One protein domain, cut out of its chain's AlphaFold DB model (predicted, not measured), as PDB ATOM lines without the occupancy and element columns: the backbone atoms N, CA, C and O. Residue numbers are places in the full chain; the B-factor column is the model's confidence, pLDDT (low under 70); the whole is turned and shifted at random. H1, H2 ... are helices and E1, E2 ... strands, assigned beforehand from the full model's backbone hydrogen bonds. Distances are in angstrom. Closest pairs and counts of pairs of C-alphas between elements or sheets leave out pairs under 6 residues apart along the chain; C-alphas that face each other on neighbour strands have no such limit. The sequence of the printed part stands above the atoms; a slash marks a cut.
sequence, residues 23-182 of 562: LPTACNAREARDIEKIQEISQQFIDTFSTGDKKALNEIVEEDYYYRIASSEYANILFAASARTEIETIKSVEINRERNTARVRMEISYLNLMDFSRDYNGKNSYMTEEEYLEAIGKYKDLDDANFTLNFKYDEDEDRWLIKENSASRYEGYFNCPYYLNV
ATOM      1  N   LEU A  23      -4.627   9.980 -44.795       42.12
ATOM      2  CA  LEU A  23      -3.378   9.225 -44.603       42.12
ATOM      3  C   LEU A  23      -2.423   9.828 -43.540       42.12
ATOM      4  O   LEU A  23      -1.887   9.050 -42.751       42.12
ATOM      5  N   PRO A  24      -2.236  11.162 -43.419       43.06
ATOM      6  CA  PRO A  24      -1.393  11.743 -42.366       43.06
ATOM      7  C   PRO A  24      -2.034  11.666 -40.973       43.06
ATOM      8  O   PRO A  24      -1.334  11.530 -39.974       43.06
ATOM      9  N   THR A  25      -3.368  11.703 -40.889       44.91
ATOM     10  CA  THR A  25      -4.095  11.521 -39.622       44.91
ATOM     11  C   THR A  25      -4.110  10.067 -39.160       44.91
ATOM     12  O   THR A  25      -4.088   9.831 -37.959       44.91
ATOM     13  N   ALA A  26      -4.098   9.088 -40.072       46.09
ATOM     14  CA  ALA A  26      -4.085   7.671 -39.710       46.09
ATOM     15  C   ALA A  26      -2.721   7.197 -39.170       46.09
ATOM     16  O   ALA A  26      -2.700   6.395 -38.240       46.09
ATOM     17  N   CYS A  27      -1.595   7.710 -39.689       47.12
ATOM     18  CA  CYS A  27      -0.269   7.410 -39.127       47.12
ATOM     19  C   CYS A  27      -0.059   8.071 -37.756       47.12
ATOM     20  O   CYS A  27       0.324   7.379 -36.817       47.12
ATOM     21  N   ASN A  28      -0.399   9.359 -37.606       56.84
ATOM     22  CA  ASN A  28      -0.244  10.065 -36.327       56.84
ATOM     23  C   ASN A  28      -1.208   9.549 -35.242       56.84
ATOM     24  O   ASN A  28      -0.829   9.475 -34.080       56.84
ATOM     25  N   ALA A  29      -2.439   9.158 -35.600       62.53
ATOM     26  CA  ALA A  29      -3.378   8.559 -34.646       62.53
ATOM     27  C   ALA A  29      -2.960   7.143 -34.220       62.53
ATOM     28  O   ALA A  29      -3.224   6.738 -33.090       62.53
ATOM     29  N   ARG A  30      -2.305   6.386 -35.110       73.31
ATOM     30  CA  ARG A  30      -1.802   5.043 -34.800       73.31
ATOM     31  C   ARG A  30      -0.587   5.095 -33.878       73.31
ATOM     32  O   ARG A  30      -0.557   4.352 -32.909       73.31
ATOM     33  N   GLU A  31       0.359   5.992 -34.146       77.56
ATOM     34  CA  GLU A  31       1.520   6.205 -33.275       77.56
ATOM     35  C   GLU A  31       1.097   6.729 -31.895       77.56
ATOM     36  O   GLU A  31       1.545   6.197 -30.887       77.56
ATOM     37  N   ALA A  32       0.153   7.678 -31.830       82.12
ATOM     38  CA  ALA A  32      -0.410   8.144 -30.560       82.12
ATOM     39  C   ALA A  32      -1.082   7.011 -29.760       82.12
ATOM     40  O   ALA A  32      -0.847   6.891 -28.561       82.12
ATOM     41  N   ARG A  33      -1.857   6.142 -30.429       86.25
ATOM     42  CA  ARG A  33      -2.472   4.958 -29.806       86.25
ATOM     43  C   ARG A  33      -1.429   3.955 -29.310       86.25
ATOM     44  O   ARG A  33      -1.632   3.331 -28.277       86.25
ATOM     45  N   ASP A  34      -0.347   3.754 -30.057       89.00
ATOM     46  CA  ASP A  34       0.725   2.855 -29.633       89.00
ATOM     47  C   ASP A  34       1.483   3.408 -28.427       89.00
ATOM     48  O   ASP A  34       1.796   2.638 -27.528       89.00
ATOM     49  N   ILE A  35       1.741   4.720 -28.380       90.25
ATOM     50  CA  ILE A  35       2.345   5.375 -27.213       90.25
ATOM     51  C   ILE A  35       1.471   5.142 -25.980       90.25
ATOM     52  O   ILE A  35       1.984   4.652 -24.981       90.25
ATOM     53  N   GLU A  36       0.170   5.427 -26.070       89.44
ATOM     54  CA  GLU A  36      -0.784   5.227 -24.970       89.44
ATOM     55  C   GLU A  36      -0.790   3.765 -24.499       89.44
ATOM     56  O   GLU A  36      -0.529   3.502 -23.329       89.44
ATOM     57  N   LYS A  37      -0.928   2.802 -25.424       91.62
ATOM     58  CA  LYS A  37      -0.851   1.365 -25.105       91.62
ATOM     59  C   LYS A  37       0.461   0.979 -24.425       91.62
ATOM     60  O   LYS A  37       0.469   0.198 -23.488       91.62
ATOM     61  N   ILE A  38       1.593   1.472 -24.918       93.88
ATOM     62  CA  ILE A  38       2.911   1.144 -24.371       93.88
ATOM     63  C   ILE A  38       3.068   1.714 -22.950       93.88
ATOM     64  O   ILE A  38       3.682   1.070 -22.097       93.88
ATOM     65  N   GLN A  39       2.519   2.901 -22.683       92.31
ATOM     66  CA  GLN A  39       2.483   3.486 -21.341       92.31
ATOM     67  C   GLN A  39       1.576   2.675 -20.408       92.31
ATOM     68  O   GLN A  39       2.001   2.339 -19.306       92.31
ATOM     69  N   GLU A  40       0.383   2.288 -20.873       93.06
ATOM     70  CA  GLU A  40      -0.538   1.410 -20.139       93.06
ATOM     71  C   GLU A  40       0.117   0.070 -19.794       93.06
ATOM     72  O   GLU A  40       0.112  -0.329 -18.636       93.06
ATOM     73  N   ILE A  41       0.750  -0.592 -20.768       95.25
ATOM     74  CA  ILE A  41       1.438  -1.873 -20.558       95.25
ATOM     75  C   ILE A  41       2.624  -1.712 -19.602       95.25
ATOM     76  O   ILE A  41       2.894  -2.605 -18.805       95.25
ATOM     77  N   SER A  42       3.334  -0.581 -19.655       95.06
ATOM     78  CA  SER A  42       4.424  -0.297 -18.715       95.06
ATOM     79  C   SER A  42       3.917  -0.239 -17.276       95.06
ATOM     80  O   SER A  42       4.514  -0.868 -16.408       95.06
ATOM     81  N   GLN A  43       2.811   0.471 -17.031       93.81
ATOM     82  CA  GLN A  43       2.198   0.530 -15.704       93.81
ATOM     83  C   GLN A  43       1.654  -0.840 -15.292       93.81
ATOM     84  O   GLN A  43       1.966  -1.331 -14.214       93.81
ATOM     85  N   GLN A  44       0.929  -1.503 -16.198       94.44
ATOM     86  CA  GLN A  44       0.378  -2.835 -15.970       94.44
ATOM     87  C   GLN A  44       1.473  -3.841 -15.607       94.44
ATOM     88  O   GLN A  44       1.242  -4.703 -14.767       94.44
ATOM     89  N   PHE A  45       2.661  -3.745 -16.207       94.88
ATOM     90  CA  PHE A  45       3.796  -4.597 -15.866       94.88
ATOM     91  C   PHE A  45       4.264  -4.387 -14.423       94.88
ATOM     92  O   PHE A  45       4.411  -5.376 -13.713       94.88
ATOM     93  N   ILE A  46       4.455  -3.137 -13.985       93.44
ATOM     94  CA  ILE A  46       4.854  -2.819 -12.602       93.44
ATOM     95  C   ILE A  46       3.810  -3.349 -11.611       93.44
ATOM     96  O   ILE A  46       4.157  -4.088 -10.687       93.44
ATOM     97  N   ASP A  47       2.533  -3.061 -11.868       92.31
ATOM     98  CA  ASP A  47       1.425  -3.487 -11.013       92.31
ATOM     99  C   ASP A  47       1.339  -5.020 -10.956       92.31
ATOM    100  O   ASP A  47       1.307  -5.611  -9.877       92.31
ATOM    101  N   THR A  48       1.363  -5.688 -12.116       93.38
ATOM    102  CA  THR A  48       1.217  -7.150 -12.214       93.38
ATOM    103  C   THR A  48       2.413  -7.875 -11.606       93.38
ATOM    104  O   THR A  48       2.222  -8.899 -10.953       93.38
ATOM    105  N   PHE A  49       3.631  -7.344 -11.761       93.44
ATOM    106  CA  PHE A  49       4.834  -7.919 -11.156       93.44
ATOM    107  C   PHE A  49       4.648  -8.094  -9.650       93.44
ATOM    108  O   PHE A  49       4.799  -9.198  -9.132       93.44
ATOM    109  N   SER A  50       4.162  -7.056  -8.974       91.44
ATOM    110  CA  SER A  50       3.956  -7.084  -7.526       91.44
ATOM    111  C   SER A  50       2.902  -8.074  -7.014       91.44
ATOM    112  O   SER A  50       2.831  -8.321  -5.816       91.44
ATOM    113  N   THR A  51       2.093  -8.672  -7.893       88.88
ATOM    114  CA  THR A  51       1.048  -9.634  -7.496       88.88
ATOM    115  C   THR A  51       1.533 -11.080  -7.407       88.88
ATOM    116  O   THR A  51       0.822 -11.928  -6.874       88.88
ATOM    117  N   GLY A  52       2.696 -11.393  -7.985       84.62
ATOM    118  CA  GLY A  52       3.176 -12.770  -8.107       84.62
ATOM    119  C   GLY A  52       2.431 -13.638  -9.136       84.62
ATOM    120  O   GLY A  52       2.787 -14.806  -9.313       84.62
ATOM    121  N   ASP A  53       1.439 -13.105  -9.864       88.56
ATOM    122  CA  ASP A  53       0.708 -13.858 -10.890       88.56
ATOM    123  C   ASP A  53       1.555 -14.038 -12.160       88.56
ATOM    124  O   ASP A  53       1.538 -13.237 -13.100       88.56
ATOM    125  N   LYS A  54       2.289 -15.154 -12.205       86.94
ATOM    126  CA  LYS A  54       3.110 -15.543 -13.358       86.94
ATOM    127  C   LYS A  54       2.303 -15.637 -14.655       86.94
ATOM    128  O   LYS A  54       2.839 -15.348 -15.723       86.94
ATOM    129  N   LYS A  55       1.038 -16.066 -14.596       87.31
ATOM    130  CA  LYS A  55       0.218 -16.218 -15.799       87.31
ATOM    131  C   LYS A  55      -0.124 -14.847 -16.374       87.31
ATOM    132  O   LYS A  55       0.072 -14.650 -17.567       87.31
ATOM    133  N   ALA A  56      -0.557 -13.912 -15.531       89.06
ATOM    134  CA  ALA A  56      -0.825 -12.538 -15.943       89.06
ATOM    135  C   ALA A  56       0.443 -11.843 -16.470       89.06
ATOM    136  O   ALA A  56       0.395 -11.129 -17.468       89.06
ATOM    137  N   LEU A  57       1.604 -12.104 -15.859       90.31
ATOM    138  CA  LEU A  57       2.868 -11.529 -16.321       90.31
ATOM    139  C   LEU A  57       3.285 -12.051 -17.708       90.31
ATOM    140  O   LEU A  57       3.740 -11.278 -18.552       90.31
ATOM    141  N   ASN A  58       3.075 -13.343 -17.969       87.69
ATOM    142  CA  ASN A  58       3.333 -13.968 -19.271       87.69
ATOM    143  C   ASN A  58       2.393 -13.467 -20.382       87.69
ATOM    144  O   ASN A  58       2.688 -13.652 -21.558       87.69
ATOM    145  N   GLU A  59       1.265 -12.835 -20.046       88.75
ATOM    146  CA  GLU A  59       0.403 -12.176 -21.037       88.75
ATOM    147  C   GLU A  59       0.968 -10.814 -21.488       88.75
ATOM    148  O   GLU A  59       0.529 -10.274 -22.507       88.75
ATOM    149  N   ILE A  60       1.940 -10.265 -20.748       92.50
ATOM    150  CA  ILE A  60       2.513  -8.924 -20.938       92.50
ATOM    151  C   ILE A  60       3.960  -8.986 -21.454       92.50
ATOM    152  O   ILE A  60       4.397  -8.120 -22.220       92.50
ATOM    153  N   VAL A  61       4.718  -9.995 -21.028       91.94
ATOM    154  CA  VAL A  61       6.113 -10.224 -21.420       91.94
ATOM    155  C   VAL A  61       6.168 -11.255 -22.553       91.94
ATOM    156  O   VAL A  61       5.303 -12.117 -22.658       91.94
ATOM    157  N   GLU A  62       7.167 -11.145 -23.430       86.19
ATOM    158  CA  GLU A  62       7.469 -12.140 -24.466       86.19
ATOM    159  C   GLU A  62       7.550 -13.558 -23.862       86.19
ATOM    160  O   GLU A  62       7.977 -13.720 -22.714       86.19
ATOM    161  N   GLU A  63       7.107 -14.563 -24.630       70.31
ATOM    162  CA  GLU A  63       7.071 -15.968 -24.204       70.31
ATOM    163  C   GLU A  63       8.428 -16.415 -23.620       70.31
ATOM    164  O   GLU A  63       9.482 -15.970 -24.071       70.31
ATOM    165  N   ASP A  64       8.381 -17.292 -22.609       71.25
ATOM    166  CA  ASP A  64       9.521 -17.841 -21.847       71.25
ATOM    167  C   ASP A  64      10.150 -16.962 -20.746       71.25
ATOM    168  O   ASP A  64      11.184 -17.337 -20.188       71.25
ATOM    169  N   TYR A  65       9.515 -15.860 -20.321       81.69
ATOM    170  CA  TYR A  65      10.004 -15.120 -19.149       81.69
ATOM    171  C   TYR A  65      10.058 -15.980 -17.875       81.69
ATOM    172  O   TYR A  65       9.047 -16.413 -17.307       81.69
ATOM    173  N   TYR A  66      11.283 -16.217 -17.403       80.56
ATOM    174  CA  TYR A  66      11.536 -16.973 -16.186       80.56
ATOM    175  C   TYR A  66      11.460 -16.061 -14.960       80.56
ATOM    176  O   TYR A  66      12.451 -15.448 -14.566       80.56
ATOM    177  N   TYR A  67      10.268 -15.999 -14.362       85.19
ATOM    178  CA  TYR A  67       9.994 -15.223 -13.157       85.19
ATOM    179  C   TYR A  67      10.583 -15.901 -11.905       85.19
ATOM    180  O   TYR A  67       9.958 -16.794 -11.328       85.19
ATOM    181  N   ARG A  68      11.811 -15.531 -11.519       84.19
ATOM    182  CA  ARG A  68      12.619 -16.217 -10.493       84.19
ATOM    183  C   ARG A  68      12.134 -15.920  -9.090       84.19
ATOM    184  O   ARG A  68      12.030 -16.845  -8.291       84.19
ATOM    185  N   ILE A  69      11.808 -14.659  -8.800       87.50
ATOM    186  CA  ILE A  69      11.407 -14.269  -7.439       87.50
ATOM    187  C   ILE A  69      10.127 -14.979  -6.980       87.50
ATOM    188  O   ILE A  69       9.974 -15.233  -5.793       87.50
ATOM    189  N   ALA A  70       9.260 -15.405  -7.908       85.38
ATOM    190  CA  ALA A  70       8.063 -16.186  -7.592       85.38
ATOM    191  C   ALA A  70       8.350 -17.609  -7.092       85.38
ATOM    192  O   ALA A  70       7.452 -18.268  -6.581       85.38
ATOM    193  N   SER A  71       9.578 -18.101  -7.270       84.56
ATOM    194  CA  SER A  71      10.038 -19.387  -6.731       84.56
ATOM    195  C   SER A  71      10.947 -19.217  -5.508       84.56
ATOM    196  O   SER A  71      11.531 -20.196  -5.057       84.56
ATOM    197  N   SER A  72      11.120 -17.989  -5.005       87.62
ATOM    198  CA  SER A  72      11.893 -17.721  -3.791       87.62
ATOM    199  C   SER A  72      11.088 -18.102  -2.549       87.62
ATOM    200  O   SER A  72       9.880 -17.888  -2.503       87.62
ATOM    201  N   GLU A  73      11.773 -18.590  -1.517       85.56
ATOM    202  CA  GLU A  73      11.193 -18.793  -0.184       85.56
ATOM    203  C   GLU A  73      10.644 -17.495   0.442       85.56
ATOM    204  O   GLU A  73       9.701 -17.548   1.222       85.56
ATOM    205  N   TYR A  74      11.161 -16.328   0.034       88.56
ATOM    206  CA  TYR A  74      10.728 -15.006   0.510       88.56
ATOM    207  C   TYR A  74       9.849 -14.262  -0.504       88.56
ATOM    208  O   TYR A  74       9.777 -13.031  -0.483       88.56
ATOM    209  N   ALA A  75       9.195 -14.981  -1.425       90.44
ATOM    210  CA  ALA A  75       8.447 -14.387  -2.535       90.44
ATOM    211  C   ALA A  75       7.464 -13.291  -2.085       90.44
ATOM    212  O   ALA A  75       7.435 -12.223  -2.689       90.44
ATOM    213  N   ASN A  76       6.727 -13.503  -0.991       92.25
ATOM    214  CA  ASN A  76       5.765 -12.529  -0.463       92.25
ATOM    215  C   ASN A  76       6.415 -11.188  -0.088       92.25
ATOM    216  O   ASN A  76       5.903 -10.129  -0.458       92.25
ATOM    217  N   ILE A  77       7.561 -11.223   0.598       92.94
ATOM    218  CA  ILE A  77       8.319 -10.024   0.991       92.94
ATOM    219  C   ILE A  77       8.839  -9.308  -0.256       92.94
ATOM    220  O   ILE A  77       8.710  -8.090  -0.379       92.94
ATOM    221  N   LEU A  78       9.380 -10.062  -1.217       93.56
ATOM    222  CA  LEU A  78       9.891  -9.509  -2.474       93.56
ATOM    223  C   LEU A  78       8.776  -8.867  -3.312       93.56
ATOM    224  O   LEU A  78       8.972  -7.798  -3.894       93.56
ATOM    225  N   PHE A  79       7.589  -9.472  -3.334       93.56
ATOM    226  CA  PHE A  79       6.408  -8.912  -3.981       93.56
ATOM    227  C   PHE A  79       5.947  -7.629  -3.297       93.56
ATOM    228  O   PHE A  79       5.774  -6.620  -3.983       93.56
ATOM    229  N   ALA A  80       5.849  -7.616  -1.966       93.69
ATOM    230  CA  ALA A  80       5.501  -6.422  -1.202       93.69
ATOM    231  C   ALA A  80       6.507  -5.279  -1.418       93.69
ATOM    232  O   ALA A  80       6.101  -4.131  -1.599       93.69
ATOM    233  N   ALA A  81       7.807  -5.584  -1.469       93.44
ATOM    234  CA  ALA A  81       8.845  -4.609  -1.793       93.44
ATOM    235  C   ALA A  81       8.670  -4.053  -3.214       93.44
ATOM    236  O   ALA A  81       8.714  -2.840  -3.416       93.44
ATOM    237  N   SER A  82       8.404  -4.918  -4.195       94.12
ATOM    238  CA  SER A  82       8.180  -4.491  -5.580       94.12
ATOM    239  C   SER A  82       6.890  -3.682  -5.765       94.12
ATOM    240  O   SER A  82       6.860  -2.786  -6.608       94.12
ATOM    241  N   ALA A  83       5.864  -3.922  -4.937       93.19
ATOM    242  CA  ALA A  83       4.606  -3.169  -4.917       93.19
ATOM    243  C   ALA A  83       4.791  -1.694  -4.536       93.19
ATOM    244  O   ALA A  83       3.910  -0.875  -4.780       93.19
ATOM    245  N   ARG A  84       5.934  -1.345  -3.932       94.19
ATOM    246  CA  ARG A  84       6.308   0.036  -3.602       94.19
ATOM    247  C   ARG A  84       6.871   0.813  -4.788       94.19
ATOM    248  O   ARG A  84       7.294   1.947  -4.594       94.19
ATOM    249  N   THR A  85       6.922   0.208  -5.973       94.81
ATOM    250  CA  THR A  85       7.464   0.859  -7.162       94.81
ATOM    251  C   THR A  85       6.431   1.769  -7.810       94.81
ATOM    252  O   THR A  85       5.344   1.314  -8.158       94.81
ATOM    253  N   GLU A  86       6.795   3.022  -8.066       93.00
ATOM    254  CA  GLU A  86       5.958   3.980  -8.791       93.00
ATOM    255  C   GLU A  86       6.700   4.523 -10.023       93.00
ATOM    256  O   GLU A  86       7.910   4.753 -10.005       93.00
ATOM    257  N   ILE A  87       5.980   4.720 -11.134       93.06
ATOM    258  CA  ILE A  87       6.528   5.404 -12.312       93.06
ATOM    259  C   ILE A  87       6.374   6.912 -12.102       93.06
ATOM    260  O   ILE A  87       5.336   7.489 -12.417       93.06
ATOM    261  N   GLU A  88       7.434   7.563 -11.629       93.88
ATOM    262  CA  GLU A  88       7.461   9.010 -11.393       93.88
ATOM    263  C   GLU A  88       7.263   9.804 -12.685       93.88
ATOM    264  O   GLU A  88       6.519  10.786 -12.753       93.88
ATOM    265  N   THR A  89       7.972   9.421 -13.751       92.94
ATOM    266  CA  THR A  89       7.906  10.130 -15.033       92.94
ATOM    267  C   THR A  89       8.299   9.241 -16.206       92.94
ATOM    268  O   THR A  89       9.363   8.624 -16.231       92.94
ATOM    269  N   ILE A  90       7.493   9.277 -17.270       92.38
ATOM    270  CA  ILE A  90       7.858   8.711 -18.572       92.38
ATOM    271  C   ILE A  90       8.623   9.764 -19.377       92.38
ATOM    272  O   ILE A  90       8.054  10.748 -19.847       92.38
ATOM    273  N   LYS A  91       9.932   9.554 -19.549       91.69
ATOM    274  CA  LYS A  91      10.850  10.510 -20.193       91.69
ATOM    275  C   LYS A  91      10.716  10.511 -21.712       91.69
ATOM    276  O   LYS A  91      10.761  11.568 -22.336       91.69
ATOM    277  N   SER A  92      10.590   9.332 -22.321       93.19
ATOM    278  CA  SER A  92      10.426   9.208 -23.772       93.19
ATOM    279  C   SER A  92       9.854   7.855 -24.176       93.19
ATOM    280  O   SER A  92      10.234   6.832 -23.604       93.19
ATOM    281  N   VAL A  93       9.046   7.847 -25.237       93.50
ATOM    282  CA  VAL A  93       8.591   6.634 -25.928       93.50
ATOM    283  C   VAL A  93       9.071   6.697 -27.378       93.50
ATOM    284  O   VAL A  93       8.735   7.624 -28.108       93.50
ATOM    285  N   GLU A  94       9.903   5.740 -27.782       93.69
ATOM    286  CA  GLU A  94      10.458   5.617 -29.134       93.69
ATOM    287  C   GLU A  94       9.831   4.392 -29.812       93.69
ATOM    288  O   GLU A  94      10.028   3.271 -29.343       93.69
ATOM    289  N   ILE A  95       9.109   4.573 -30.921       92.62
ATOM    290  CA  ILE A  95       8.458   3.473 -31.649       92.62
ATOM    291  C   ILE A  95       9.112   3.305 -33.018       92.62
ATOM    292  O   ILE A  95       9.251   4.253 -33.787       92.62
ATOM    293  N   ASN A  96       9.483   2.072 -33.353       91.00
ATOM    294  CA  ASN A  96       9.932   1.689 -34.682       91.00
ATOM    295  C   ASN A  96       9.055   0.550 -35.212       91.00
ATOM    296  O   ASN A  96       9.341  -0.634 -35.010       91.00
ATOM    297  N   ARG A  97       7.984   0.932 -35.915       84.12
ATOM    298  CA  ARG A  97       7.041  -0.003 -36.542       84.12
ATOM    299  C   ARG A  97       7.656  -0.821 -37.676       84.12
ATOM    300  O   ARG A  97       7.276  -1.968 -37.831       84.12
ATOM    301  N   GLU A  98       8.636  -0.302 -38.417       86.81
ATOM    302  CA  GLU A  98       9.323  -1.092 -39.459       86.81
ATOM    303  C   GLU A  98      10.096  -2.277 -38.870       86.81
ATOM    304  O   GLU A  98      10.278  -3.300 -39.523       86.81
ATOM    305  N   ARG A  99      10.568  -2.131 -37.629       88.00
ATOM    306  CA  ARG A  99      11.293  -3.168 -36.894       88.00
ATOM    307  C   ARG A  99      10.428  -3.887 -35.865       88.00
ATOM    308  O   ARG A  99      10.980  -4.690 -35.121       88.00
ATOM    309  N   ASN A 100       9.131  -3.576 -35.779       91.62
ATOM    310  CA  ASN A 100       8.224  -4.101 -34.754       91.62
ATOM    311  C   ASN A 100       8.811  -3.998 -33.334       91.62
ATOM    312  O   ASN A 100       8.759  -4.938 -32.547       91.62
ATOM    313  N   THR A 101       9.411  -2.849 -33.007       94.62
ATOM    314  CA  THR A 101      10.032  -2.596 -31.696       94.62
ATOM    315  C   THR A 101       9.608  -1.251 -31.137       94.62
ATOM    316  O   THR A 101       9.363  -0.310 -31.891       94.62
ATOM    317  N   ALA A 102       9.577  -1.143 -29.816       94.88
ATOM    318  CA  ALA A 102       9.481   0.141 -29.141       94.88
ATOM    319  C   ALA A 102      10.361   0.167 -27.888       94.88
ATOM    320  O   ALA A 102      10.852  -0.866 -27.429       94.88
ATOM    321  N   ARG A 103      10.601   1.360 -27.357       95.69
ATOM    322  CA  ARG A 103      11.367   1.578 -26.134       95.69
ATOM    323  C   ARG A 103      10.712   2.670 -25.310       95.69
ATOM    324  O   ARG A 103      10.478   3.762 -25.821       95.69
ATOM    325  N   VAL A 104      10.525   2.403 -24.026       95.25
ATOM    326  CA  VAL A 104      10.124   3.404 -23.036       95.25
ATOM    327  C   VAL A 104      11.288   3.653 -22.105       95.25
ATOM    328  O   VAL A 104      11.848   2.708 -21.553       95.25
ATOM    329  N   ARG A 105      11.646   4.922 -21.924       94.94
ATOM    330  CA  ARG A 105      12.533   5.354 -20.843       94.94
ATOM    331  C   ARG A 105      11.696   6.032 -19.778       94.94
ATOM    332  O   ARG A 105      10.949   6.960 -20.090       94.94
ATOM    333  N   MET A 106      11.851   5.582 -18.548       94.94
ATOM    334  CA  MET A 106      11.098   6.059 -17.398       94.94
ATOM    335  C   MET A 106      12.028   6.260 -16.210       94.94
ATOM    336  O   MET A 106      13.124   5.703 -16.155       94.94
ATOM    337  N   GLU A 107      11.587   7.093 -15.292       95.31
ATOM    338  CA  GLU A 107      12.123   7.204 -13.947       95.31
ATOM    339  C   GLU A 107      11.135   6.527 -13.013       95.31
ATOM    340  O   GLU A 107       9.933   6.781 -13.114       95.31
ATOM    341  N   ILE A 108      11.653   5.610 -12.206       94.88
ATOM    342  CA  ILE A 108      10.891   4.871 -11.209       94.88
ATOM    343  C   ILE A 108      11.443   5.208  -9.831       94.88
ATOM    344  O   ILE A 108      12.662   5.325  -9.695       94.88
ATOM    345  N   SER A 109      10.563   5.306  -8.848       96.00
ATOM    346  CA  SER A 109      10.913   5.229  -7.434       96.00
ATOM    347  C   SER A 109      10.646   3.799  -6.966       96.00
ATOM    348  O   SER A 109       9.667   3.186  -7.389       96.00
ATOM    349  N   TYR A 110      11.541   3.204  -6.179       94.62
ATOM    350  CA  TYR A 110      11.413   1.815  -5.725       94.62
ATOM    351  C   TYR A 110      12.066   1.599  -4.359       94.62
ATOM    352  O   TYR A 110      12.903   2.381  -3.910       94.62
ATOM    353  N   LEU A 111      11.685   0.516  -3.682       93.88
ATOM    354  CA  LEU A 111      12.312   0.122  -2.424       93.88
ATOM    355  C   LEU A 111      13.610  -0.641  -2.710       93.88
ATOM    356  O   LEU A 111      13.586  -1.749  -3.245       93.88
ATOM    357  N   ASN A 112      14.744  -0.061  -2.317       91.56
ATOM    358  CA  ASN A 112      16.040  -0.729  -2.353       91.56
ATOM    359  C   ASN A 112      16.186  -1.660  -1.137       91.56
ATOM    360  O   ASN A 112      16.288  -1.204   0.002       91.56
ATOM    361  N   LEU A 113      16.194  -2.974  -1.385       88.25
ATOM    362  CA  LEU A 113      16.230  -4.000  -0.335       88.25
ATOM    363  C   LEU A 113      17.494  -3.947   0.531       88.25
ATOM    364  O   LEU A 113      17.424  -4.277   1.711       88.25
ATOM    365  N   MET A 114      18.633  -3.526  -0.024       87.81
ATOM    366  CA  MET A 114      19.884  -3.425   0.731       87.81
ATOM    367  C   MET A 114      19.815  -2.286   1.752       87.81
ATOM    368  O   MET A 114      20.191  -2.469   2.909       87.81
ATOM    369  N   ASP A 115      19.331  -1.114   1.335       88.81
ATOM    370  CA  ASP A 115      19.205   0.043   2.222       88.81
ATOM    371  C   ASP A 115      18.095  -0.168   3.257       88.81
ATOM    372  O   ASP A 115      18.320   0.065   4.443       88.81
ATOM    373  N   PHE A 116      16.953  -0.720   2.835       89.19
ATOM    374  CA  PHE A 116      15.874  -1.121   3.739       89.19
ATOM    375  C   PHE A 116      16.360  -2.112   4.807       89.19
ATOM    376  O   PHE A 116      16.154  -1.889   6.000       89.19
ATOM    377  N   SER A 117      17.054  -3.175   4.386       84.00
ATOM    378  CA  SER A 117      17.625  -4.172   5.294       84.00
ATOM    379  C   SER A 117      18.611  -3.535   6.268       84.00
ATOM    380  O   SER A 117      18.501  -3.744   7.471       84.00
ATOM    381  N   ARG A 118      19.526  -2.678   5.799       84.50
ATOM    382  CA  ARG A 118      20.473  -1.975   6.677       84.50
ATOM    383  C   ARG A 118      19.766  -1.132   7.744       84.50
ATOM    384  O   ARG A 118      20.216  -1.102   8.889       84.50
ATOM    385  N   ASP A 119      18.688  -0.448   7.384       84.19
ATOM    386  CA  ASP A 119      18.004   0.493   8.272       84.19
ATOM    387  C   ASP A 119      17.131  -0.192   9.340       84.19
ATOM    388  O   ASP A 119      16.923   0.391  10.416       84.19
ATOM    389  N   TYR A 120      16.657  -1.414   9.064       77.00
ATOM    390  CA  TYR A 120      15.827  -2.220   9.968       77.00
ATOM    391  C   TYR A 120      16.602  -3.344  10.670       77.00
ATOM    392  O   TYR A 120      16.596  -3.386  11.901       77.00
ATOM    393  N   ASN A 121      17.361  -4.167   9.941       68.56
ATOM    394  CA  ASN A 121      18.188  -5.229  10.532       68.56
ATOM    395  C   ASN A 121      19.387  -4.673  11.322       68.56
ATOM    396  O   ASN A 121      19.928  -5.320  12.210       68.56
ATOM    397  N   GLY A 122      19.825  -3.445  11.025       59.00
ATOM    398  CA  GLY A 122      20.852  -2.765  11.822       59.00
ATOM    399  C   GLY A 122      20.364  -2.303  13.203       59.00
ATOM    400  O   GLY A 122      21.182  -1.876  14.017       59.00
ATOM    401  N   LYS A 123      19.048  -2.339  13.458       58.03
ATOM    402  CA  LYS A 123      18.423  -1.951  14.735       58.03
ATOM    403  C   LYS A 123      17.815  -3.133  15.484       58.03
ATOM    404  O   LYS A 123      17.909  -3.144  16.704       58.03
ATOM    405  N   ASN A 124      17.235  -4.087  14.759       57.78
ATOM    406  CA  ASN A 124      16.732  -5.354  15.280       57.78
ATOM    407  C   ASN A 124      17.537  -6.475  14.617       57.78
ATOM    408  O   ASN A 124      17.632  -6.500  13.396       57.78
ATOM    409  N   SER A 125      18.124  -7.386  15.387       64.88
ATOM    410  CA  SER A 125      19.000  -8.459  14.882       64.88
ATOM    411  C   SER A 125      18.304  -9.414  13.894       64.88
ATOM    412  O   SER A 125      18.983 -10.108  13.139       64.88
ATOM    413  N   TYR A 126      16.971  -9.430  13.877       73.56
ATOM    414  CA  TYR A 126      16.102 -10.244  13.024       73.56
ATOM    415  C   TYR A 126      14.705  -9.615  12.926       73.56
ATOM    416  O   TYR A 126      14.356  -8.728  13.710       73.56
ATOM    417  N   MET A 127      13.905 -10.097  11.970       84.56
ATOM    418  CA  MET A 127      12.476  -9.797  11.851       84.56
ATOM    419  C   MET A 127      11.730 -11.005  11.268       84.56
ATOM    420  O   MET A 127      12.252 -11.698  10.393       84.56
ATOM    421  N   THR A 128      10.499 -11.238  11.710       85.69
ATOM    422  CA  THR A 128       9.584 -12.225  11.116       85.69
ATOM    423  C   THR A 128       9.056 -11.744   9.757       85.69
ATOM    424  O   THR A 128       9.136 -10.557   9.421       85.69
ATOM    425  N   GLU A 129       8.475 -12.641   8.951       88.94
ATOM    426  CA  GLU A 129       7.856 -12.262   7.668       88.94
ATOM    427  C   GLU A 129       6.789 -11.166   7.842       88.94
ATOM    428  O   GLU A 129       6.756 -10.202   7.072       88.94
ATOM    429  N   GLU A 130       5.951 -11.259   8.880       88.75
ATOM    430  CA  GLU A 130       4.909 -10.265   9.161       88.75
ATOM    431  C   GLU A 130       5.497  -8.881   9.460       88.75
ATOM    432  O   GLU A 130       5.027  -7.868   8.928       88.75
ATOM    433  N   GLU A 131       6.565  -8.832  10.256       88.38
ATOM    434  CA  GLU A 131       7.271  -7.593  10.573       88.38
ATOM    435  C   GLU A 131       7.918  -6.979   9.326       88.38
ATOM    436  O   GLU A 131       7.855  -5.760   9.138       88.38
ATOM    437  N   TYR A 132       8.489  -7.801   8.437       90.12
ATOM    438  CA  TYR A 132       9.019  -7.345   7.147       90.12
ATOM    439  C   TYR A 132       7.928  -6.691   6.296       90.12
ATOM    440  O   TYR A 132       8.118  -5.587   5.777       90.12
ATOM    441  N   LEU A 133       6.772  -7.345   6.167       92.19
ATOM    442  CA  LEU A 133       5.644  -6.837   5.384       92.19
ATOM    443  C   LEU A 133       5.110  -5.516   5.957       92.19
ATOM    444  O   LEU A 133       4.842  -4.570   5.206       92.19
ATOM    445  N   GLU A 134       5.002  -5.407   7.284       91.56
ATOM    446  CA  GLU A 134       4.570  -4.174   7.938       91.56
ATOM    447  C   GLU A 134       5.596  -3.039   7.763       91.56
ATOM    448  O   GLU A 134       5.228  -1.900   7.439       91.56
ATOM    449  N   ALA A 135       6.886  -3.337   7.936       90.62
ATOM    450  CA  ALA A 135       7.968  -2.368   7.789       90.62
ATOM    451  C   ALA A 135       8.073  -1.839   6.354       90.62
ATOM    452  O   ALA A 135       8.165  -0.623   6.166       90.62
ATOM    453  N   ILE A 136       7.957  -2.709   5.343       92.56
ATOM    454  CA  ILE A 136       7.873  -2.315   3.928       92.56
ATOM    455  C   ILE A 136       6.703  -1.346   3.706       92.56
ATOM    456  O   ILE A 136       6.856  -0.314   3.047       92.56
ATOM    457  N   GLY A 137       5.539  -1.627   4.300       87.75
ATOM    458  CA  GLY A 137       4.364  -0.758   4.210       87.75
ATOM    459  C   GLY A 137       4.590   0.649   4.784       87.75
ATOM    460  O   GLY A 137       4.053   1.632   4.261       87.75
ATOM    461  N   LYS A 138       5.413   0.770   5.831       89.44
ATOM    462  CA  LYS A 138       5.716   2.039   6.517       89.44
ATOM    463  C   LYS A 138       6.958   2.751   5.981       89.44
ATOM    464  O   LYS A 138       7.132   3.937   6.281       89.44
ATOM    465  N   TYR A 139       7.807   2.066   5.218       91.00
ATOM    466  CA  TYR A 139       9.055   2.617   4.705       91.00
ATOM    467  C   TYR A 139       8.798   3.777   3.739       91.00
ATOM    468  O   TYR A 139       7.847   3.751   2.952       91.00
ATOM    469  N   LYS A 140       9.607   4.836   3.844       89.25
ATOM    470  CA  LYS A 140       9.412   6.087   3.089       89.25
ATOM    471  C   LYS A 140      10.580   6.450   2.187       89.25
ATOM    472  O   LYS A 140      10.372   7.201   1.242       89.25
ATOM    473  N   ASP A 141      11.767   5.942   2.486       91.00
ATOM    474  CA  ASP A 141      12.982   6.291   1.766       91.00
ATOM    475  C   ASP A 141      13.104   5.377   0.542       91.00
ATOM    476  O   ASP A 141      13.624   4.267   0.615       91.00
ATOM    477  N   LEU A 142      12.520   5.817  -0.574       93.06
ATOM    478  CA  LEU A 142      12.587   5.129  -1.862       93.06
ATOM    479  C   LEU A 142      13.761   5.667  -2.687       93.06
ATOM    480  O   LEU A 142      14.057   6.863  -2.648       93.06
ATOM    481  N   ASP A 143      14.392   4.782  -3.450       93.62
ATOM    482  CA  ASP A 143      15.455   5.123  -4.389       93.62
ATOM    483  C   ASP A 143      14.878   5.416  -5.772       93.62
ATOM    484  O   ASP A 143      13.965   4.735  -6.236       93.62
ATOM    485  N   ASP A 144      15.479   6.376  -6.474       93.94
ATOM    486  CA  ASP A 144      15.130   6.685  -7.858       93.94
ATOM    487  C   ASP A 144      16.064   5.967  -8.841       93.94
ATOM    488  O   ASP A 144      17.295   6.010  -8.726       93.94
ATOM    489  N   ALA A 145      15.498   5.358  -9.883       92.75
ATOM    490  CA  ALA A 145      16.253   4.740 -10.967       92.75
ATOM    491  C   ALA A 145      15.740   5.142 -12.353       92.75
ATOM    492  O   ALA A 145      14.545   5.225 -12.631       92.75
ATOM    493  N   ASN A 146      16.679   5.313 -13.287       92.62
ATOM    494  CA  ASN A 146      16.353   5.430 -14.705       92.62
ATOM    495  C   ASN A 146      16.224   4.036 -15.310       92.62
ATOM    496  O   ASN A 146      17.217   3.324 -15.478       92.62
ATOM    497  N   PHE A 147      15.008   3.669 -15.691       93.50
ATOM    498  CA  PHE A 147      14.694   2.350 -16.203       93.50
ATOM    499  C   PHE A 147      14.260   2.387 -17.672       93.50
ATOM    500  O   PHE A 147      13.784   3.394 -18.199       93.50
ATOM    501  N   THR A 148      14.499   1.289 -18.393       94.88
ATOM    502  CA  THR A 148      14.145   1.176 -19.812       94.88
ATOM    503  C   THR A 148      13.468  -0.153 -20.094       94.88
ATOM    504  O   THR A 148      14.115  -1.200 -20.043       94.88
ATOM    505  N   LEU A 149      12.199  -0.089 -20.495       95.56
ATOM    506  CA  LEU A 149      11.462  -1.224 -21.040       95.56
ATOM    507  C   LEU A 149      11.604  -1.244 -22.561       95.56
ATOM    508  O   LEU A 149      11.396  -0.231 -23.235       95.56
ATOM    509  N   ASN A 150      11.975  -2.399 -23.113       96.06
ATOM    510  CA  ASN A 150      11.979  -2.615 -24.554       96.06
ATOM    511  C   ASN A 150      10.779  -3.480 -24.915       96.06
ATOM    512  O   ASN A 150      10.474  -4.434 -24.212       96.06
ATOM    513  N   PHE A 151      10.147  -3.176 -26.038       96.44
ATOM    514  CA  PHE A 151       8.951  -3.854 -26.509       96.44
ATOM    515  C   PHE A 151       9.187  -4.486 -27.877       96.44
ATOM    516  O   PHE A 151      10.019  -4.017 -28.670       96.44
ATOM    517  N   LYS A 152       8.413  -5.525 -28.165       94.69
ATOM    518  CA  LYS A 152       8.262  -6.155 -29.474       94.69
ATOM    519  C   LYS A 152       6.780  -6.175 -29.835       94.69
ATOM    520  O   LYS A 152       5.937  -6.347 -28.959       94.69
ATOM    521  N   TYR A 153       6.465  -5.947 -31.103       93.62
ATOM    522  CA  TYR A 153       5.096  -6.086 -31.584       93.62
ATOM    523  C   TYR A 153       4.830  -7.536 -31.972       93.62
ATOM    524  O   TYR A 153       5.578  -8.097 -32.775       93.62
ATOM    525  N   ASP A 154       3.775  -8.106 -31.409       90.06
ATOM    526  CA  ASP A 154       3.177  -9.362 -31.834       90.06
ATOM    527  C   ASP A 154       2.133  -9.046 -32.913       90.06
ATOM    528  O   ASP A 154       1.100  -8.420 -32.654       90.06
ATOM    529  N   GLU A 155       2.458  -9.407 -34.154       88.31
ATOM    530  CA  GLU A 155       1.595  -9.157 -35.309       88.31
ATOM    531  C   GLU A 155       0.396 -10.107 -35.363       88.31
ATOM    532  O   GLU A 155      -0.641  -9.713 -35.898       88.31
ATOM    533  N   ASP A 156       0.521 -11.314 -34.802       86.56
ATOM    534  CA  ASP A 156      -0.528 -12.333 -34.841       86.56
ATOM    535  C   ASP A 156      -1.663 -11.981 -33.866       86.56
ATOM    536  O   ASP A 156      -2.840 -12.178 -34.182       86.56
ATOM    537  N   GLU A 157      -1.323 -11.372 -32.725       86.56
ATOM    538  CA  GLU A 157      -2.286 -10.947 -31.698       86.56
ATOM    539  C   GLU A 157      -2.528  -9.421 -31.632       86.56
ATOM    540  O   GLU A 157      -3.281  -8.941 -30.783       86.56
ATOM    541  N   ASP A 158      -1.935  -8.638 -32.542       87.62
ATOM    542  CA  ASP A 158      -2.058  -7.168 -32.638       87.62
ATOM    543  C   ASP A 158      -1.734  -6.418 -31.320       87.62
ATOM    544  O   ASP A 158      -2.385  -5.423 -30.956       87.62
ATOM    545  N   ARG A 159      -0.703  -6.873 -30.595       91.00
ATOM    546  CA  ARG A 159      -0.333  -6.358 -29.261       91.00
ATOM    547  C   ARG A 159       1.158  -6.058 -29.111       91.00
ATOM    548  O   ARG A 159       2.001  -6.572 -29.838       91.00
ATOM    549  N   TRP A 160       1.489  -5.191 -28.157       94.12
ATOM    550  CA  TRP A 160       2.872  -4.951 -27.737       94.12
ATOM    551  C   TRP A 160       3.196  -5.846 -26.544       94.12
ATOM    552  O   TRP A 160       2.391  -5.938 -25.625       94.12
ATOM    553  N   LEU A 161       4.376  -6.457 -26.552       95.06
ATOM    554  CA  LEU A 161       4.894  -7.279 -25.460       95.06
ATOM    555  C   LEU A 161       6.233  -6.724 -24.984       95.06
ATOM    556  O   LEU A 161       7.031  -6.241 -25.793       95.06
ATOM    557  N   ILE A 162       6.491  -6.793 -23.683       95.94
ATOM    558  CA  ILE A 162       7.783  -6.430 -23.093       95.94
ATOM    559  C   ILE A 162       8.799  -7.525 -23.413       95.94
ATOM    560  O   ILE A 162       8.515  -8.709 -23.290       95.94
ATOM    561  N   LYS A 163      10.019  -7.146 -23.791       93.75
ATOM    562  CA  LYS A 163      11.106  -8.106 -23.979       93.75
ATOM    563  C   LYS A 163      11.563  -8.669 -22.641       93.75
ATOM    564  O   LYS A 163      11.830  -7.897 -21.711       93.75
ATOM    565  N   GLU A 164      11.767  -9.982 -22.605       90.81
ATOM    566  CA  GLU A 164      12.254 -10.742 -21.449       90.81
ATOM    567  C   GLU A 164      13.444 -10.055 -20.765       90.81
ATOM    568  O   GLU A 164      13.416  -9.768 -19.574       90.81
ATOM    569  N   ASN A 165      14.466  -9.674 -21.537       88.75
ATOM    570  CA  ASN A 165      15.686  -9.082 -20.993       88.75
ATOM    571  C   ASN A 165      15.478  -7.740 -20.266       88.75
ATOM    572  O   ASN A 165      16.288  -7.385 -19.411       88.75
ATOM    573  N   SER A 166      14.445  -6.968 -20.616       92.38
ATOM    574  CA  SER A 166      14.057  -5.778 -19.855       92.38
ATOM    575  C   SER A 166      13.273  -6.152 -18.604       92.38
ATOM    576  O   SER A 166      13.566  -5.587 -17.558       92.38
ATOM    577  N   ALA A 167      12.361  -7.125 -18.674       92.00
ATOM    578  CA  ALA A 167      11.647  -7.618 -17.496       92.00
ATOM    579  C   ALA A 167      12.618  -8.201 -16.447       92.00
ATOM    580  O   ALA A 167      12.572  -7.811 -15.286       92.00
ATOM    581  N   SER A 168      13.603  -9.005 -16.861       90.38
ATOM    582  CA  SER A 168      14.634  -9.547 -15.960       90.38
ATOM    583  C   SER A 168      15.517  -8.470 -15.322       90.38
ATOM    584  O   SER A 168      16.042  -8.664 -14.230       90.38
ATOM    585  N   ARG A 169      15.721  -7.324 -15.989       90.50
ATOM    586  CA  ARG A 169      16.456  -6.196 -15.387       90.50
ATOM    587  C   ARG A 169      15.652  -5.515 -14.290       90.50
ATOM    588  O   ARG A 169      16.261  -5.073 -13.327       90.50
ATOM    589  N   TYR A 170      14.334  -5.417 -14.455       92.06
ATOM    590  CA  TYR A 170      13.447  -4.904 -13.412       92.06
ATOM    591  C   TYR A 170      13.467  -5.831 -12.197       92.06
ATOM    592  O   TYR A 170      13.730  -5.396 -11.082       92.06
ATOM    593  N   GLU A 171      13.305  -7.129 -12.443       91.75
ATOM    594  CA  GLU A 171      13.408  -8.162 -11.413       91.75
ATOM    595  C   GLU A 171      14.739  -8.114 -10.655       91.75
ATOM    596  O   GLU A 171      14.768  -8.354  -9.451       91.75
ATOM    597  N   GLY A 172      15.832  -7.751 -11.330       89.31
ATOM    598  CA  GLY A 172      17.152  -7.597 -10.721       89.31
ATOM    599  C   GLY A 172      17.216  -6.612  -9.546       89.31
ATOM    600  O   GLY A 172      18.095  -6.776  -8.707       89.31
ATOM    601  N   TYR A 173      16.298  -5.643  -9.443       89.12
ATOM    602  CA  TYR A 173      16.220  -4.746  -8.281       89.12
ATOM    603  C   TYR A 173      15.706  -5.442  -7.014       89.12
ATOM    604  O   TYR A 173      16.043  -5.023  -5.911       89.12
ATOM    605  N   PHE A 174      14.924  -6.516  -7.165       90.81
ATOM    606  CA  PHE A 174      14.266  -7.212  -6.054       90.81
ATOM    607  C   PHE A 174      14.799  -8.628  -5.835       90.81
ATOM    608  O   PHE A 174      14.693  -9.159  -4.738       90.81
ATOM    609  N   ASN A 175      15.413  -9.255  -6.840       85.00
ATOM    610  CA  ASN A 175      15.976 -10.602  -6.740       85.00
ATOM    611  C   ASN A 175      17.310 -10.629  -5.964       85.00
ATOM    612  O   ASN A 175      18.339 -11.075  -6.476       85.00
ATOM    613  N   CYS A 176      17.294 -10.118  -4.736       82.25
ATOM    614  CA  CYS A 176      18.413 -10.111  -3.802       82.25
ATOM    615  C   CYS A 176      17.967 -10.635  -2.420       82.25
ATOM    616  O   CYS A 176      18.060  -9.904  -1.434       82.25
ATOM    617  N   PRO A 177      17.475 -11.890  -2.330       79.00
ATOM    618  CA  PRO A 177      16.921 -12.445  -1.091       79.00
ATOM    619  C   PRO A 177      17.939 -12.520   0.054       79.00
ATOM    620  O   PRO A 177      17.552 -12.455   1.208       79.00
ATOM    621  N   TYR A 178      19.237 -12.573  -0.251       77.75
ATOM    622  CA  TYR A 178      20.328 -12.625   0.731       77.75
ATOM    623  C   TYR A 178      20.475 -11.357   1.592       77.75
ATOM    624  O   TYR A 178      21.256 -11.356   2.539       77.75
ATOM    625  N   TYR A 179      19.777 -10.265   1.259       82.31
ATOM    626  CA  TYR A 179      19.684  -9.096   2.138       82.31
ATOM    627  C   TYR A 179      18.577  -9.228   3.183       82.31
ATOM    628  O   TYR A 179      18.528  -8.418   4.107       82.31
ATOM    629  N   LEU A 180      17.678 -10.199   3.045       81.56
ATOM    630  CA  LEU A 180      16.627 -10.453   4.015       81.56
ATOM    631  C   LEU A 180      17.173 -11.387   5.100       81.56
ATOM    632  O   LEU A 180      17.760 -12.420   4.797       81.56
ATOM    633  N   ASN A 181      16.970 -11.003   6.356       80.44
ATOM    634  CA  ASN A 181      17.228 -11.830   7.530       80.44
ATOM    635  C   ASN A 181      15.885 -12.153   8.188       80.44
ATOM    636  O   ASN A 181      15.502 -11.514   9.171       80.44
ATOM    637  N   VAL A 182      15.119 -13.032   7.541       86.19
ATOM    638  CA  VAL A 182      13.778 -13.414   7.990       86.19
ATOM    639  C   VAL A 182      13.913 -14.592   8.932       86.19
ATOM    640  O   VAL A 182      14.438 -15.628   8.530       86.19
TER     641      VAL A 182
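AT A GLANCE: This is residues 23 to 182 of the 562 residues of an uncharacterized protein of Ruminococcaceae bacterium YAD3003 (UniProt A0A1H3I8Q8). A strongly twisted sheet of four strands, E1 to E4, curls like part of a barrel round one long helix, H1, whose first residues, 23 to 30, stick out free at one end. At the other end of the long axis, H3 and H5 pack side by side with H4 near H5, while H6 grazes the sheet at E3. The printed part has 160 residues, with six named helices and four named strands in the order H1 H2 H3 E1 E2 H4 H5 E3 E4 H6; the class is mixed, helices and strands. The sheet runs E1 E2 E3 E4, antiparallel throughout. The whole is compact, with a radius of gyration of the C-alphas of 17.6 A, and spans 65 by 28 by 19 A.

HOW THE PARTS SIT: H1, residues 23 to 49, is on the sheet of E1, residues 86 to 96, E2, residues 101 to 110, E3, residues 143 to 154, and E4, residues 159 to 162. The sheet curls round residues 31 to 47 of H1, and the two make two layers, a helix on one face of a sheet. The closest C-alphas of H1 and E1 are those of Ile 35 and Val 93, 6.5 A apart; those of H1 and E4 are Ile 38 and Trp 160, 7.0 A apart. E1 and E2 form a hairpin, with N 91 and O 105 within hydrogen-bond range at 2.8 A. E1 bends by 74 degrees at residue 89, and E2 by 59 degrees at residue 107. E2 and E3 are antiparallel, at 155 degrees between their directions, with N 106 and O 147 2.9 A apart. E3 and E4 form a second hairpin, with N 152 and O 161 2.8 A apart. With residues 45 to 49 alone, H1 touches H2, residues 54 to 58; the closest C-alphas are those of Thr 48 and Leu 57, 6.2 A apart. With residues 46 to 49 alone, H1 only just touches H3, residues 75 to 82, with 3 pairs of C-alphas within 8 A, the closest those of Phe 49 and Ser 82 at 7.4 A. H3 touches H5, residues 129 to 138, at a shallow tilt of 8 degrees, the same way; the C-alphas of Ile 77 and Leu 133 are closest, 6.1 A apart. H4, residues 113 to 121, is near H5, and is close but not clearly touching H3, at 7.6 A between the C-alphas of Ala 81 and Leu 113. H6, residues 164 to 171, only grazes the sheet; its closest C-alpha pair with E3 is Leu 149 and Ser 166, 5.4 A apart. In the six named helices every O i to N i+4 pair is within hydrogen-bond range.

IN THESE COORDINATES: H1 begins at C-alpha 23, at (-3.378, 9.225, -44.603), and ends at C-alpha 49, at (4.834, -7.919, -11.156), 38.5 A from first to last C-alpha. H2 has 5 residues, H3 has 8 and H4 has 9. E1 measures 26.3 A, E2 26.4 A, H5 14.5 A and E3 33.4 A. E4 has 4 residues. H6 ends at C-alpha 171, at (13.408, -8.162, -11.413).

THE WHOLE: The C-alphas farthest apart are those of Leu 23 and Ser 125, 66.0 A. Without residues 23 to 30 the body spans 56 by 28 by 18 A. The printed part has no cut. The link from H2 to H3, residues 59 to 74, is long. The mean pLDDT of the printed part is 87.0; residues 23 to 29 and 121 to 125 are under 70.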